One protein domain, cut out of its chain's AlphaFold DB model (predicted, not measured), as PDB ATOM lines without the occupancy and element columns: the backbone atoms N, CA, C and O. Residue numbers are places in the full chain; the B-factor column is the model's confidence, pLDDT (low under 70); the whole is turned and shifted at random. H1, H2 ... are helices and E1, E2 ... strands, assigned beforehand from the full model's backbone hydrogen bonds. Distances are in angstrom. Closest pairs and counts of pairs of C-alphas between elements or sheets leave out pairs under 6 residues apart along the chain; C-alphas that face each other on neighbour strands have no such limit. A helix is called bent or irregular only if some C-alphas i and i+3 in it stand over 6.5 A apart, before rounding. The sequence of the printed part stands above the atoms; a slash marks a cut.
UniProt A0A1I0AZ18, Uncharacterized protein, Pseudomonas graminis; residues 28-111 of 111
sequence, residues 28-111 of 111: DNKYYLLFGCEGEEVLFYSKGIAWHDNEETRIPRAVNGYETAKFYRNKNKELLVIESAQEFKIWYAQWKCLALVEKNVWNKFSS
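What this domain is: This is residues 28 to 111 of the 111 residues of an uncharacterized protein of Pseudomonas graminis (UniProt A0A1I0AZ18). A small twisted sheet, E2 E1 E7 E6, lies between H1 on one face and H2 and H3 on the other, while the hairpin of E3 and E4 reaches away from this body as a long arm. The arm's tip and the far end of H1 make the two ends of the longest axis. The printed part has 84 residues, with seven named strands and three named helices in the order E1 E2 E3 E4 E5 H1 E6 H2 E7 H3; the four-stranded sheet is mixed, and so is the class, helices and strands. The whole is compact, with a radius of gyration of the C-alphas of 12.9 A, yet elongated, spanning 41 by 25 by 24 A.

Where its parts are: Find C-alpha 30 at (27.434, -96.683, -9.975); from there E1, residues 30 to 38, runs 23.9 A and bends by 56 degrees at residue 35. Next come E2, residues 41 to 44, and E3, residues 46 to 52, 15.6 A long. E4, residues 55 to 60, is 16.2 A long and runs on into E5, residues 62 to 64, at 22 degrees. H1, residues 65 to 74, covers 14.2 A and ends at C-alpha 74, (9.029, -101.837, -1.605). After E6, residues 80 to 82, comes H2, residues 85 to 95, 14.3 A long and only just irregular: C-alphas 92 and 95 are 6.51 A apart. E7, residues 99 to 102, leads to H3, residues 103 to 109, which ends at C-alpha 109, (38.782, -99.714, 0.212).

How they stand to each other: Start at E1, whose pairing is staggered. Its residues 34 to 38 pair with E2 in an antiparallel hairpin, where N 35 and O 43 are 2.8 A apart, within hydrogen-bond range; its residues 31 to 34 pair with antiparallel E7, with N 32 to O 101 at 2.8 A. E6 is parallel to E7, with N 82 to O 100 at 2.8 A, and E6, H2 and E7 form a strand-helix-strand unit, two parallel strands joined through a helix, with a right-handed crossover. H1 is over E7, along the strands, at a height over the sheet of 10.3 A. On the opposite face H2 is over E7 at 8.1 A; it touches H3, about perpendicular at 73 degrees, the closest C-alphas being those of Ala 85 and Val 105, 5.6 A apart. In the antiparallel hairpin of E3 and E4, look at N 50 and O 57, 2.9 A apart. E5 meets E1 only at a point, C-alphas 32 and 62 facing each other at 5.0 A. In H1, H2 and H3 every O i to N i+4 pair is within hydrogen-bond range.

The domain as a whole: Look at Asp 53 and Asn 74 for the two C-alphas farthest apart, 41.7 A. The printed part has no cut, and the links between its named elements are tight. The mean pLDDT of the printed part is 89.7; residues 47 to 50 and residue 111 are under 70.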
ATOM      1  N   ASP A  28      23.414 -90.585 -11.177       86.56
ATOM      2  CA  ASP A  28      24.508 -90.806 -12.138       86.56
ATOM      3  C   ASP A  28      25.637 -91.702 -11.601       86.56
ATOM      4  O   ASP A  28      26.616 -91.990 -12.296       86.56
ATOM      5  N   ASN A  29      25.509 -92.182 -10.361       92.06
ATOM      6  CA  ASN A  29      26.540 -92.981  -9.717       92.06
ATOM      7  C   ASN A  29      26.313 -94.485  -9.906       92.06
ATOM      8  O   ASN A  29      25.195 -95.001  -9.910       92.06
ATOM      9  N   LYS A  30      27.427 -95.217 -10.002       93.19
ATOM     10  CA  LYS A  30      27.434 -96.683  -9.975       93.19
ATOM     11  C   LYS A  30      27.556 -97.160  -8.534       93.19
ATOM     12  O   LYS A  30      28.406 -96.660  -7.799       93.19
ATOM     13  N   TYR A  31      26.760 -98.160  -8.170       96.94
ATOM     14  CA  TYR A  31      26.786 -98.771  -6.840       96.94
ATOM     15  C   TYR A  31      27.084-100.261  -6.937       96.94
ATOM     16  O   TYR A  31      26.742-100.899  -7.931       96.94
ATOM     17  N   TYR A  32      27.680-100.814  -5.893       96.31
ATOM     18  CA  TYR A  32      27.817-102.248  -5.681       96.31
ATOM     19  C   TYR A  32      26.855-102.693  -4.587       96.31
ATOM     20  O   TYR A  32      26.647-101.970  -3.615       96.31
ATOM     21  N   LEU A  33      26.252-103.867  -4.769       96.38
ATOM     22  CA  LEU A  33      25.353-104.463  -3.787       96.38
ATOM     23  C   LEU A  33      26.134-105.449  -2.922       96.38
ATOM     24  O   LEU A  33      26.620-106.461  -3.427       96.38
ATOM     25  N   LEU A  34      26.247-105.130  -1.639       95.25
ATOM     26  CA  LEU A  34      26.951-105.909  -0.630       95.25
ATOM     27  C   LEU A  34      25.941-106.534   0.329       95.25
ATOM     28  O   LEU A  34      24.886-105.954   0.591       95.25
ATOM     29  N   PHE A  35      26.274-107.710   0.850       93.25
ATOM     30  CA  PHE A  35      25.377-108.535   1.662       93.25
ATOM     31  C   PHE A  35      25.882-108.781   3.083       93.25
ATOM     32  O   PHE A  35      25.078-109.119   3.946       93.25
ATOM     33  N   GLY A  36      27.183-108.615   3.328       93.00
ATOM     34  CA  GLY A  36      27.801-108.868   4.624       93.00
ATOM     35  C   GLY A  36      29.303-109.085   4.498       93.00
ATOM     36  O   GLY A  36      29.895-108.703   3.489       93.00
ATOM     37  N   CYS A  37      29.903-109.686   5.523       90.75
ATOM     38  CA  CYS A  37      31.309-110.085   5.527       90.75
ATOM     39  C   CYS A  37      31.452-111.505   6.097       90.75
ATOM     40  O   CYS A  37      30.735-111.844   7.041       90.75
ATOM     41  N   GLU A  38      32.385-112.291   5.565       88.81
ATOM     42  CA  GLU A  38      32.816-113.587   6.103       88.81
ATOM     43  C   GLU A  38      34.316-113.503   6.410       88.81
ATOM     44  O   GLU A  38      35.139-113.328   5.516       88.81
ATOM     45  N   GLY A  39      34.677-113.513   7.696       87.94
ATOM     46  CA  GLY A  39      36.026-113.118   8.108       87.94
ATOM     47  C   GLY A  39      36.330-111.673   7.694       87.94
ATOM     48  O   GLY A  39      35.576-110.759   8.042       87.94
ATOM     49  N   GLU A  40      37.423-111.482   6.955       86.62
ATOM     50  CA  GLU A  40      37.823-110.181   6.398       86.62
ATOM     51  C   GLU A  40      37.252-109.926   4.992       86.62
ATOM     52  O   GLU A  40      37.353-108.810   4.473       86.62
ATOM     53  N   GLU A  41      36.599-110.922   4.389       87.81
ATOM     54  CA  GLU A  41      36.077-110.838   3.031       87.81
ATOM     55  C   GLU A  41      34.692-110.206   2.987       87.81
ATOM     56  O   GLU A  41      33.806-110.507   3.789       87.81
ATOM     57  N   VAL A  42      34.473-109.339   2.000       90.00
ATOM     58  CA  VAL A  42      33.183-108.686   1.782       90.00
ATOM     59  C   VAL A  42      32.350-109.480   0.782       90.00
ATOM     60  O   VAL A  42      32.771-109.719  -0.347       90.00
ATOM     61  N   LEU A  43      31.120-109.815   1.165       91.94
ATOM     62  CA  LEU A  43      30.175-110.548   0.328       91.94
ATOM     63  C   LEU A  43      29.382-109.583  -0.557       91.94
ATOM     64  O   LEU A  43      28.773-108.631  -0.061       91.94
ATOM     65  N   PHE A  44      29.328-109.843  -1.864       92.69
ATOM     66  CA  PHE A  44      28.669-108.961  -2.834       92.69
ATOM     67  C   PHE A  44      28.019-109.703  -4.003       92.69
ATOM     68  O   PHE A  44      28.285-110.873  -4.283       92.69
ATOM     69  N   TYR A  45      27.165-108.982  -4.732       88.56
ATOM     70  CA  TYR A  45      26.576-109.466  -5.973       88.56
ATOM     71  C   TYR A  45      27.607-109.431  -7.106       88.56
ATOM     72  O   TYR A  45      28.087-108.361  -7.491       88.56
ATOM     73  N   SER A  46      27.919-110.600  -7.664       84.56
ATOM     74  CA  SER A  46      28.839-110.757  -8.795       84.56
ATOM     75  C   SER A  46      28.097-111.133 -10.082       84.56
ATOM     76  O   SER A  46      27.057-111.792 -10.049       84.56
ATOM     77  N   LYS A  47      28.639-110.721 -11.238       68.56
ATOM     78  CA  LYS A  47      28.175-111.170 -12.566       68.56
ATOM     79  C   LYS A  47      28.862-112.457 -13.024       68.56
ATOM     80  O   LYS A  47      28.346-113.108 -13.926       68.56
ATOM     81  N   GLY A  48      30.022-112.792 -12.470       65.62
ATOM     82  CA  GLY A  48      30.829-113.884 -12.991       65.62
ATOM     83  C   GLY A  48      32.093-114.152 -12.192       65.62
ATOM     84  O   GLY A  48      32.335-113.553 -11.142       65.62
ATOM     85  N   ILE A  49      32.865-115.081 -12.733       66.94
ATOM     86  CA  ILE A  49      34.139-115.549 -12.212       66.94
ATOM     87  C   ILE A  49      35.231-114.894 -13.054       66.94
ATOM     88  O   ILE A  49      35.200-114.989 -14.283       66.94
ATOM     89  N   ALA A  50      36.151-114.190 -12.407       69.69
ATOM     90  CA  ALA A  50      37.437-113.858 -12.994       69.69
ATOM     91  C   ALA A  50      38.467-114.882 -12.513       69.69
ATOM     92  O   ALA A  50      38.296-115.485 -11.459       69.69
ATOM     93  N   TRP A  51      39.525-115.072 -13.288       75.25
ATOM     94  CA  TRP A  51      40.649-115.916 -12.905       75.25
ATOM     95  C   TRP A  51      41.874-115.026 -12.747       75.25
ATOM     96  O   TRP A  51      42.203-114.273 -13.667       75.25
ATOM     97  N   HIS A  52      42.525-115.096 -11.591       72.81
ATOM     98  CA  HIS A  52      43.805-114.444 -11.334       72.81
ATOM     99  C   HIS A  52      44.728-115.461 -10.665       72.81
ATOM    100  O   HIS A  52      44.298-116.142  -9.746       72.81
ATOM    101  N   ASP A  53      45.945-115.636 -11.183       75.88
ATOM    102  CA  ASP A  53      46.955-116.558 -10.635       75.88
ATOM    103  C   ASP A  53      46.461-117.994 -10.351       75.88
ATOM    104  O   ASP A  53      46.857-118.631  -9.383       75.88
ATOM    105  N   ASN A  54      45.624-118.534 -11.247       78.12
ATOM    106  CA  ASN A  54      44.951-119.842 -11.129       78.12
ATOM    107  C   ASN A  54      43.904-119.952 -10.007       78.12
ATOM    108  O   ASN A  54      43.419-121.051  -9.736       78.12
ATOM    109  N   GLU A  55      43.486-118.833  -9.423       76.62
ATOM    110  CA  GLU A  55      42.424-118.766  -8.424       76.62
ATOM    111  C   GLU A  55      41.170-118.067  -8.980       76.62
ATOM    112  O   GLU A  55      41.237-117.096  -9.745       76.62
ATOM    113  N   GLU A  56      39.990-118.579  -8.606       76.00
ATOM    114  CA  GLU A  56      38.702-117.940  -8.898       76.00
ATOM    115  C   GLU A  56      38.567-116.676  -8.040       76.00
ATOM    116  O   GLU A  56      38.454-116.731  -6.821       76.00
ATOM    117  N   THR A  57      38.519-115.518  -8.693       75.94
ATOM    118  CA  THR A  57      38.245-114.229  -8.060       75.94
ATOM    119  C   THR A  57      36.850-113.751  -8.441       75.94
ATOM    120  O   THR A  57      36.485-113.662  -9.619       75.94
ATOM    121  N   ARG A  58      36.048-113.373  -7.445       80.06
ATOM    122  CA  ARG A  58      34.749-112.729  -7.684       80.06
ATOM    123  C   ARG A  58      34.936-111.223  -7.787       80.06
ATOM    124  O   ARG A  58      35.668-110.630  -7.006       80.06
ATOM    125  N   ILE A  59      34.251-110.592  -8.741       82.94
ATOM    126  CA  ILE A  59      34.316-109.138  -8.942       82.94
ATOM    127  C   ILE A  59      32.923-108.534  -8.741       82.94
ATOM    128  O   ILE A  59      31.957-109.007  -9.355       82.94
ATOM    129  N   PRO A  60      32.780-107.475  -7.924       88.12
ATOM    130  CA  PRO A  60      31.486-106.859  -7.684       88.12
ATOM    131  C   PRO A  60      30.898-106.265  -8.964       88.12
ATOM    132  O   PRO A  60      31.551-105.544  -9.727       88.12
ATOM    133  N   ARG A  61      29.616-106.555  -9.202       90.25
ATOM    134  CA  ARG A  61      28.881-106.037 -10.356       90.25
ATOM    135  C   ARG A  61      28.206-104.722  -9.997       90.25
ATOM    136  O   ARG A  61      27.406-104.661  -9.067       90.25
ATOM    137  N   ALA A  62      28.461-103.689 -10.797       93.06
ATOM    138  CA  ALA A  62      27.750-102.425 -10.662       93.06
ATOM    139  C   ALA A  62      26.250-102.595 -10.969       93.06
ATOM    140  O   ALA A  62      25.879-103.232 -11.961       93.06
ATOM    141  N   VAL A  63      25.407-101.980 -10.144       93.81
ATOM    142  CA  VAL A  63      23.949-101.920 -10.286       93.81
ATOM    143  C   VAL A  63      23.478-100.471 -10.415       93.81
ATOM    144  O   VAL A  63      24.181 -99.535 -10.023       93.81
ATOM    145  N   ASN A  64      22.267-100.282 -10.946       93.38
ATOM    146  CA  ASN A  64      21.563 -99.008 -10.827       93.38
ATOM    147  C   ASN A  64      21.112 -98.854  -9.366       93.38
ATOM    148  O   ASN A  64      20.275 -99.627  -8.892       93.38
ATOM    149  N   GLY A  65      21.690 -97.889  -8.649       94.19
ATOM    150  CA  GLY A  65      21.409 -97.694  -7.228       94.19
ATOM    151  C   GLY A  65      19.935 -97.385  -6.968       94.19
ATOM    152  O   GLY A  65      19.332 -97.995  -6.087       94.19
ATOM    153  N   TYR A  66      19.337 -96.489  -7.757       94.69
ATOM    154  CA  TYR A  66      17.968 -96.018  -7.551       94.69
ATOM    155  C   TYR A  66      16.934 -97.141  -7.699       94.69
ATOM    156  O   TYR A  66      16.139 -97.372  -6.786       94.69
ATOM    157  N   GLU A  67      16.994 -97.895  -8.800       93.75
ATOM    158  CA  GLU A  67      16.085 -99.024  -9.042       93.75
ATOM    159  C   GLU A  67      16.266-100.131  -7.997       93.75
ATOM    160  O   GLU A  67      15.289-100.677  -7.479       93.75
ATOM    161  N   THR A  68      17.514-100.412  -7.610       95.00
ATOM    162  CA  THR A  68      17.809-101.405  -6.568       95.00
ATOM    163  C   THR A  68      17.237-100.965  -5.217       95.00
ATOM    164  O   THR A  68      16.557-101.743  -4.547       95.00
ATOM    165  N   ALA A  69      17.441 -99.704  -4.824       95.75
ATOM    166  CA  ALA A  69      16.914 -99.177  -3.569       95.75
ATOM    167  C   ALA A  69      15.387 -99.182  -3.533       95.75
ATOM    168  O   ALA A  69      14.795 -99.598  -2.536       95.75
ATOM    169  N   LYS A  70      14.745 -98.779  -4.633       95.12
ATOM    170  CA  LYS A  70      13.290 -98.838  -4.788       95.12
ATOM    171  C   LYS A  70      12.770-100.269  -4.619       95.12
ATOM    172  O   LYS A  70      11.827-100.482  -3.860       95.12
ATOM    173  N   PHE A  71      13.410-101.252  -5.254       95.44
ATOM    174  CA  PHE A  71      13.029-102.664  -5.145       95.44
ATOM    175  C   PHE A  71      13.062-103.186  -3.701       95.44
ATOM    176  O   PHE A  71      12.087-103.792  -3.254       95.44
ATOM    177  N   TYR A  72      14.147-102.953  -2.956       95.38
ATOM    178  CA  TYR A  72      14.266-103.452  -1.579       95.38
ATOM    179  C   TYR A  72      13.344-102.718  -0.600       95.38
ATOM    180  O   TYR A  72      12.720-103.361   0.247       95.38
ATOM    181  N   ARG A  73      13.183-101.399  -0.759       94.31
ATOM    182  CA  ARG A  73      12.258-100.600   0.061       94.31
ATOM    183  C   ARG A  73      10.811-101.044  -0.104       94.31
ATOM    184  O   ARG A  73      10.129-101.234   0.894       94.31
ATOM    185  N   ASN A  74      10.374-101.314  -1.334       96.31
ATOM    186  CA  ASN A  74       9.029-101.837  -1.605       96.31
ATOM    187  C   ASN A  74       8.774-103.213  -0.966       96.31
ATOM    188  O   ASN A  74       7.626-103.613  -0.799       96.31
ATOM    189  N   LYS A  75       9.835-103.943  -0.608       95.81
ATOM    190  CA  LYS A  75       9.765-105.228   0.099       95.81
ATOM    191  C   LYS A  75       9.932-105.096   1.616       95.81
ATOM    192  O   LYS A  75      10.116-106.118   2.277       95.81
ATOM    193  N   ASN A  76       9.922-103.878   2.163       93.50
ATOM    194  CA  ASN A  76      10.228-103.593   3.569       93.50
ATOM    195  C   ASN A  76      11.545-104.240   4.035       93.50
ATOM    196  O   ASN A  76      11.664-104.701   5.170       93.50
ATOM    197  N   LYS A  77      12.541-104.321   3.142       93.06
ATOM    198  CA  LYS A  77      13.883-104.801   3.476       93.06
ATOM    199  C   LYS A  77      14.784-103.616   3.781       93.06
ATOM    200  O   LYS A  77      14.771-102.616   3.063       93.06
ATOM    201  N   GLU A  78      15.576-103.749   4.839       93.56
ATOM    202  CA  GLU A  78      16.613-102.772   5.145       93.56
ATOM    203  C   GLU A  78      17.682-102.798   4.050       93.56
ATOM    204  O   GLU A  78      18.161-103.861   3.659       93.56
ATOM    205  N   LEU A  79      18.026-101.614   3.548       97.00
ATOM    206  CA  LEU A  79      19.118-101.397   2.615       97.00
ATOM    207  C   LEU A  79      19.787-100.072   2.967       97.00
ATOM    208  O   LEU A  79      19.143 -99.022   2.924       97.00
ATOM    209  N   LEU A  80      21.075-100.120   3.292       98.19
ATOM    210  CA  LEU A  80      21.858 -98.924   3.593       98.19
ATOM    211  C   LEU A  80      22.508 -98.374   2.321       98.19
ATOM    212  O   LEU A  80      23.096 -99.122   1.550       98.19
ATOM    213  N   VAL A  81      22.432 -97.062   2.099       98.12
ATOM    214  CA  VAL A  81      23.133 -96.390   0.994       98.12
ATOM    215  C   VAL A  81      24.385 -95.704   1.538       98.12
ATOM    216  O   VAL A  81      24.297 -94.751   2.315       98.12
ATOM    217  N   ILE A  82      25.552 -96.192   1.125       97.69
ATOM    218  CA  ILE A  82      26.880 -95.814   1.625       97.69
ATOM    219  C   ILE A  82      27.624 -95.034   0.540       97.69
ATOM    220  O   ILE A  82      27.872 -95.547  -0.551       97.69
ATOM    221  N   GLU A  83      28.001 -93.796   0.850       96.56
ATOM    222  CA  GLU A  83      28.594 -92.855  -0.116       96.56
ATOM    223  C   GLU A  83      29.867 -92.175   0.404       96.56
ATOM    224  O   GLU A  83      30.413 -91.277  -0.234       96.56
ATOM    225  N   SER A  84      30.380 -92.614   1.555       95.69
ATOM    226  CA  SER A  84      31.669 -92.165   2.074       95.69
ATOM    227  C   SER A  84      32.484 -93.313   2.664       95.69
ATOM    228  O   SER A  84      31.945 -94.324   3.114       95.69
ATOM    229  N   ALA A  85      33.804 -93.128   2.708       94.88
ATOM    230  CA  ALA A  85      34.717 -94.099   3.307       94.88
ATOM    231  C   ALA A  85      34.459 -94.298   4.811       94.88
ATOM    232  O   ALA A  85      34.616 -95.404   5.315       94.88
ATOM    233  N   GLN A  86      34.038 -93.250   5.528       93.94
ATOM    234  CA  GLN A  86      33.706 -93.353   6.950       93.94
ATOM    235  C   GLN A  86      32.486 -94.254   7.173       93.94
ATOM    236  O   GLN A  86      32.536 -95.157   8.000       93.94
ATOM    237  N   GLU A  87      31.417 -94.056   6.400       96.12
ATOM    238  CA  GLU A  87      30.223 -94.907   6.460       96.12
ATOM    239  C   GLU A  87      30.547 -96.360   6.109       96.12
ATOM    240  O   GLU A  87      30.045 -97.274   6.757       96.12
ATOM    241  N   PHE A  88      31.421 -96.576   5.120       95.81
ATOM    242  CA  PHE A  88      31.861 -97.918   4.756       95.81
ATOM    243  C   PHE A  88      32.630 -98.602   5.891       95.81
ATOM    244  O   PHE A  88      32.355 -99.758   6.193       95.81
ATOM    245  N   LYS A  89      33.546 -97.891   6.562       93.81
ATOM    246  CA  LYS A  89      34.286 -98.428   7.717       93.81
ATOM    247  C   LYS A  89      33.350 -98.854   8.848       93.81
ATOM    248  O   LYS A  89      33.522 -99.939   9.393       93.81
ATOM    249  N   ILE A  90      32.346 -98.034   9.161       94.38
ATOM    250  CA  ILE A  90      31.346 -98.369  10.186       94.38
ATOM    251  C   ILE A  90      30.525 -99.587   9.745       94.38
ATOM    252  O   ILE A  90      30.333-100.526  10.516       94.38
ATOM    253  N   TRP A  91      30.090 -99.618   8.481       95.19
ATOM    254  CA  TRP A  91      29.347-100.754   7.944       95.19
ATOM    255  C   TRP A  91      30.141-102.062   8.018       95.19
ATOM    256  O   TRP A  91      29.599-103.068   8.479       95.19
ATOM    257  N   TYR A  92      31.411-102.027   7.613       93.94
ATOM    258  CA  TYR A  92      32.314-103.175   7.613       93.94
ATOM    259  C   TYR A  92      32.585-103.680   9.033       93.94
ATOM    260  O   TYR A  92      32.556-104.882   9.281       93.94
ATOM    261  N   ALA A  93      32.787-102.770   9.990       91.81
ATOM    262  CA  ALA A  93      33.061-103.137  11.374       91.81
ATOM    263  C   ALA A  93      31.827-103.702  12.098       91.81
ATOM    264  O   ALA A  93      31.945-104.686  12.828       91.81
ATOM    265  N   GLN A  94      30.646-103.105  11.896       91.12
ATOM    266  CA  GLN A  94      29.501-103.314  12.791       91.12
ATOM    267  C   GLN A  94      28.232-103.802  12.092       91.12
ATOM    268  O   GLN A  94      27.585-104.731  12.563       91.12
ATOM    269  N   TRP A  95      27.823-103.151  11.001       92.44
ATOM    270  CA  TRP A  95      26.468-103.339  10.474       92.44
ATOM    271  C   TRP A  95      26.323-104.591   9.621       92.44
ATOM    272  O   TRP A  95      25.306-105.267   9.752       92.44
ATOM    273  N   LYS A  96      27.305-104.856   8.744       88.50
ATOM    274  CA  LYS A  96      27.448-106.070   7.915       88.50
ATOM    275  C   LYS A  96      26.138-106.573   7.286       88.50
ATOM    276  O   LYS A  96      25.930-107.773   7.141       88.50
ATOM    277  N   CYS A  97      25.246-105.653   6.926       92.81
ATOM    278  CA  CYS A  97      23.936-105.944   6.353       92.81
ATOM    279  C   CYS A  97      23.870-105.512   4.884       92.81
ATOM    280  O   CYS A  97      24.852-105.033   4.317       92.81
ATOM    281  N   LEU A  98      22.702-105.657   4.260       96.56
ATOM    282  CA  LEU A  98      22.499-105.279   2.866       96.56
ATOM    283  C   LEU A  98      22.828-103.791   2.635       96.56
ATOM    284  O   LEU A  98      22.225-102.905   3.251       96.56
ATOM    285  N   ALA A  99      23.747-103.507   1.711       97.69
ATOM    286  CA  ALA A  99      24.172-102.146   1.409       97.69
ATOM    287  C   ALA A  99      24.413-101.897  -0.085       97.69
ATOM    288  O   ALA A  99      24.965-102.732  -0.797       97.69
ATOM    289  N   LEU A 100      24.032-100.706  -0.543       97.75
ATOM    290  CA  LEU A 100      24.502-100.112  -1.790       97.75
ATOM    291  C   LEU A 100      25.706 -99.230  -1.484       97.75
ATOM    292  O   LEU A 100      25.557 -98.180  -0.861       97.75
ATOM    293  N   VAL A 101      26.881 -99.625  -1.959       97.25
ATOM    294  CA  VAL A 101      28.120 -98.863  -1.783       97.25
ATOM    295  C   VAL A 101      28.491 -98.175  -3.082       97.25
ATOM    296  O   VAL A 101      28.585 -98.824  -4.122       97.25
ATOM    297  N   GLU A 102      28.700 -96.861  -3.040       96.94
ATOM    298  CA  GLU A 102      29.166 -96.107  -4.203       96.94
ATOM    299  C   GLU A 102      30.502 -96.678  -4.711       96.94
ATOM    300  O   GLU A 102      31.434 -96.907  -3.937       96.94
ATOM    301  N   LYS A 103      30.633 -96.861  -6.030       94.00
ATOM    302  CA  LYS A 103      31.824 -97.448  -6.661       94.00
ATOM    303  C   LYS A 103      33.133 -96.788  -6.211       94.00
ATOM    304  O   LYS A 103      34.112 -97.480  -5.959       94.00
ATOM    305  N   ASN A 104      33.159 -95.460  -6.101       93.31
ATOM    306  CA  ASN A 104      34.365 -94.729  -5.701       93.31
ATOM    307  C   ASN A 104      34.755 -94.979  -4.239       93.31
ATOM    308  O   ASN A 104      35.929 -94.879  -3.895       93.31
ATOM    309  N   VAL A 105      33.780 -95.285  -3.381       95.00
ATOM    310  CA  VAL A 105      34.022 -95.659  -1.985       95.00
ATOM    311  C   VAL A 105      34.608 -97.061  -1.929       95.00
ATOM    312  O   VAL A 105      35.640 -97.252  -1.295       95.00
ATOM    313  N   TRP A 106      33.996 -98.006  -2.648       91.94
ATOM    314  CA  TRP A 106      34.486 -99.379  -2.744       91.94
ATOM    315  C   TRP A 106      35.920 -99.441  -3.266       91.94
ATOM    316  O   TRP A 106      36.780-100.024  -2.619       91.94
ATOM    317  N   ASN A 107      36.193 -98.776  -4.392       88.88
ATOM    318  CA  ASN A 107      37.514 -98.798  -5.010       88.88
ATOM    319  C   ASN A 107      38.601 -98.310  -4.050       88.88
ATOM    320  O   ASN A 107      39.680 -98.875  -4.040       88.88
ATOM    321  N   LYS A 108      38.329 -97.296  -3.222       88.38
ATOM    322  CA  LYS A 108      39.296 -96.800  -2.227       88.38
ATOM    323  C   LYS A 108      39.555 -97.774  -1.080       88.38
ATOM    324  O   LYS A 108      40.542 -97.602  -0.380       88.38
ATOM    325  N   PHE A 109      38.641 -98.705  -0.832       81.69
ATOM    326  CA  PHE A 109      38.782 -99.714   0.212       81.69
ATOM    327  C   PHE A 109      39.426-100.998  -0.316       81.69
ATOM    328  O   PHE A 109      40.158-101.649   0.414       81.69
ATOM    329  N   SER A 110      39.147-101.359  -1.569       76.25
ATOM    330  CA  SER A 110      39.671-102.568  -2.211       76.25
ATOM    331  C   SER A 110      40.985-102.350  -2.976       76.25
ATOM    332  O   SER A 110      41.369-103.235  -3.736       76.25
ATOM    333  N   SER A 111      41.585-101.156  -2.887       60.09
ATOM    334  CA  SER A 111      42.921-100.846  -3.429       60.09
ATOM    335  C   SER A 111      43.948-100.936  -2.316       60.09
ATOM    336  O   SER A 111      45.068-101.396  -2.606       60.09
TER     337      SER A 111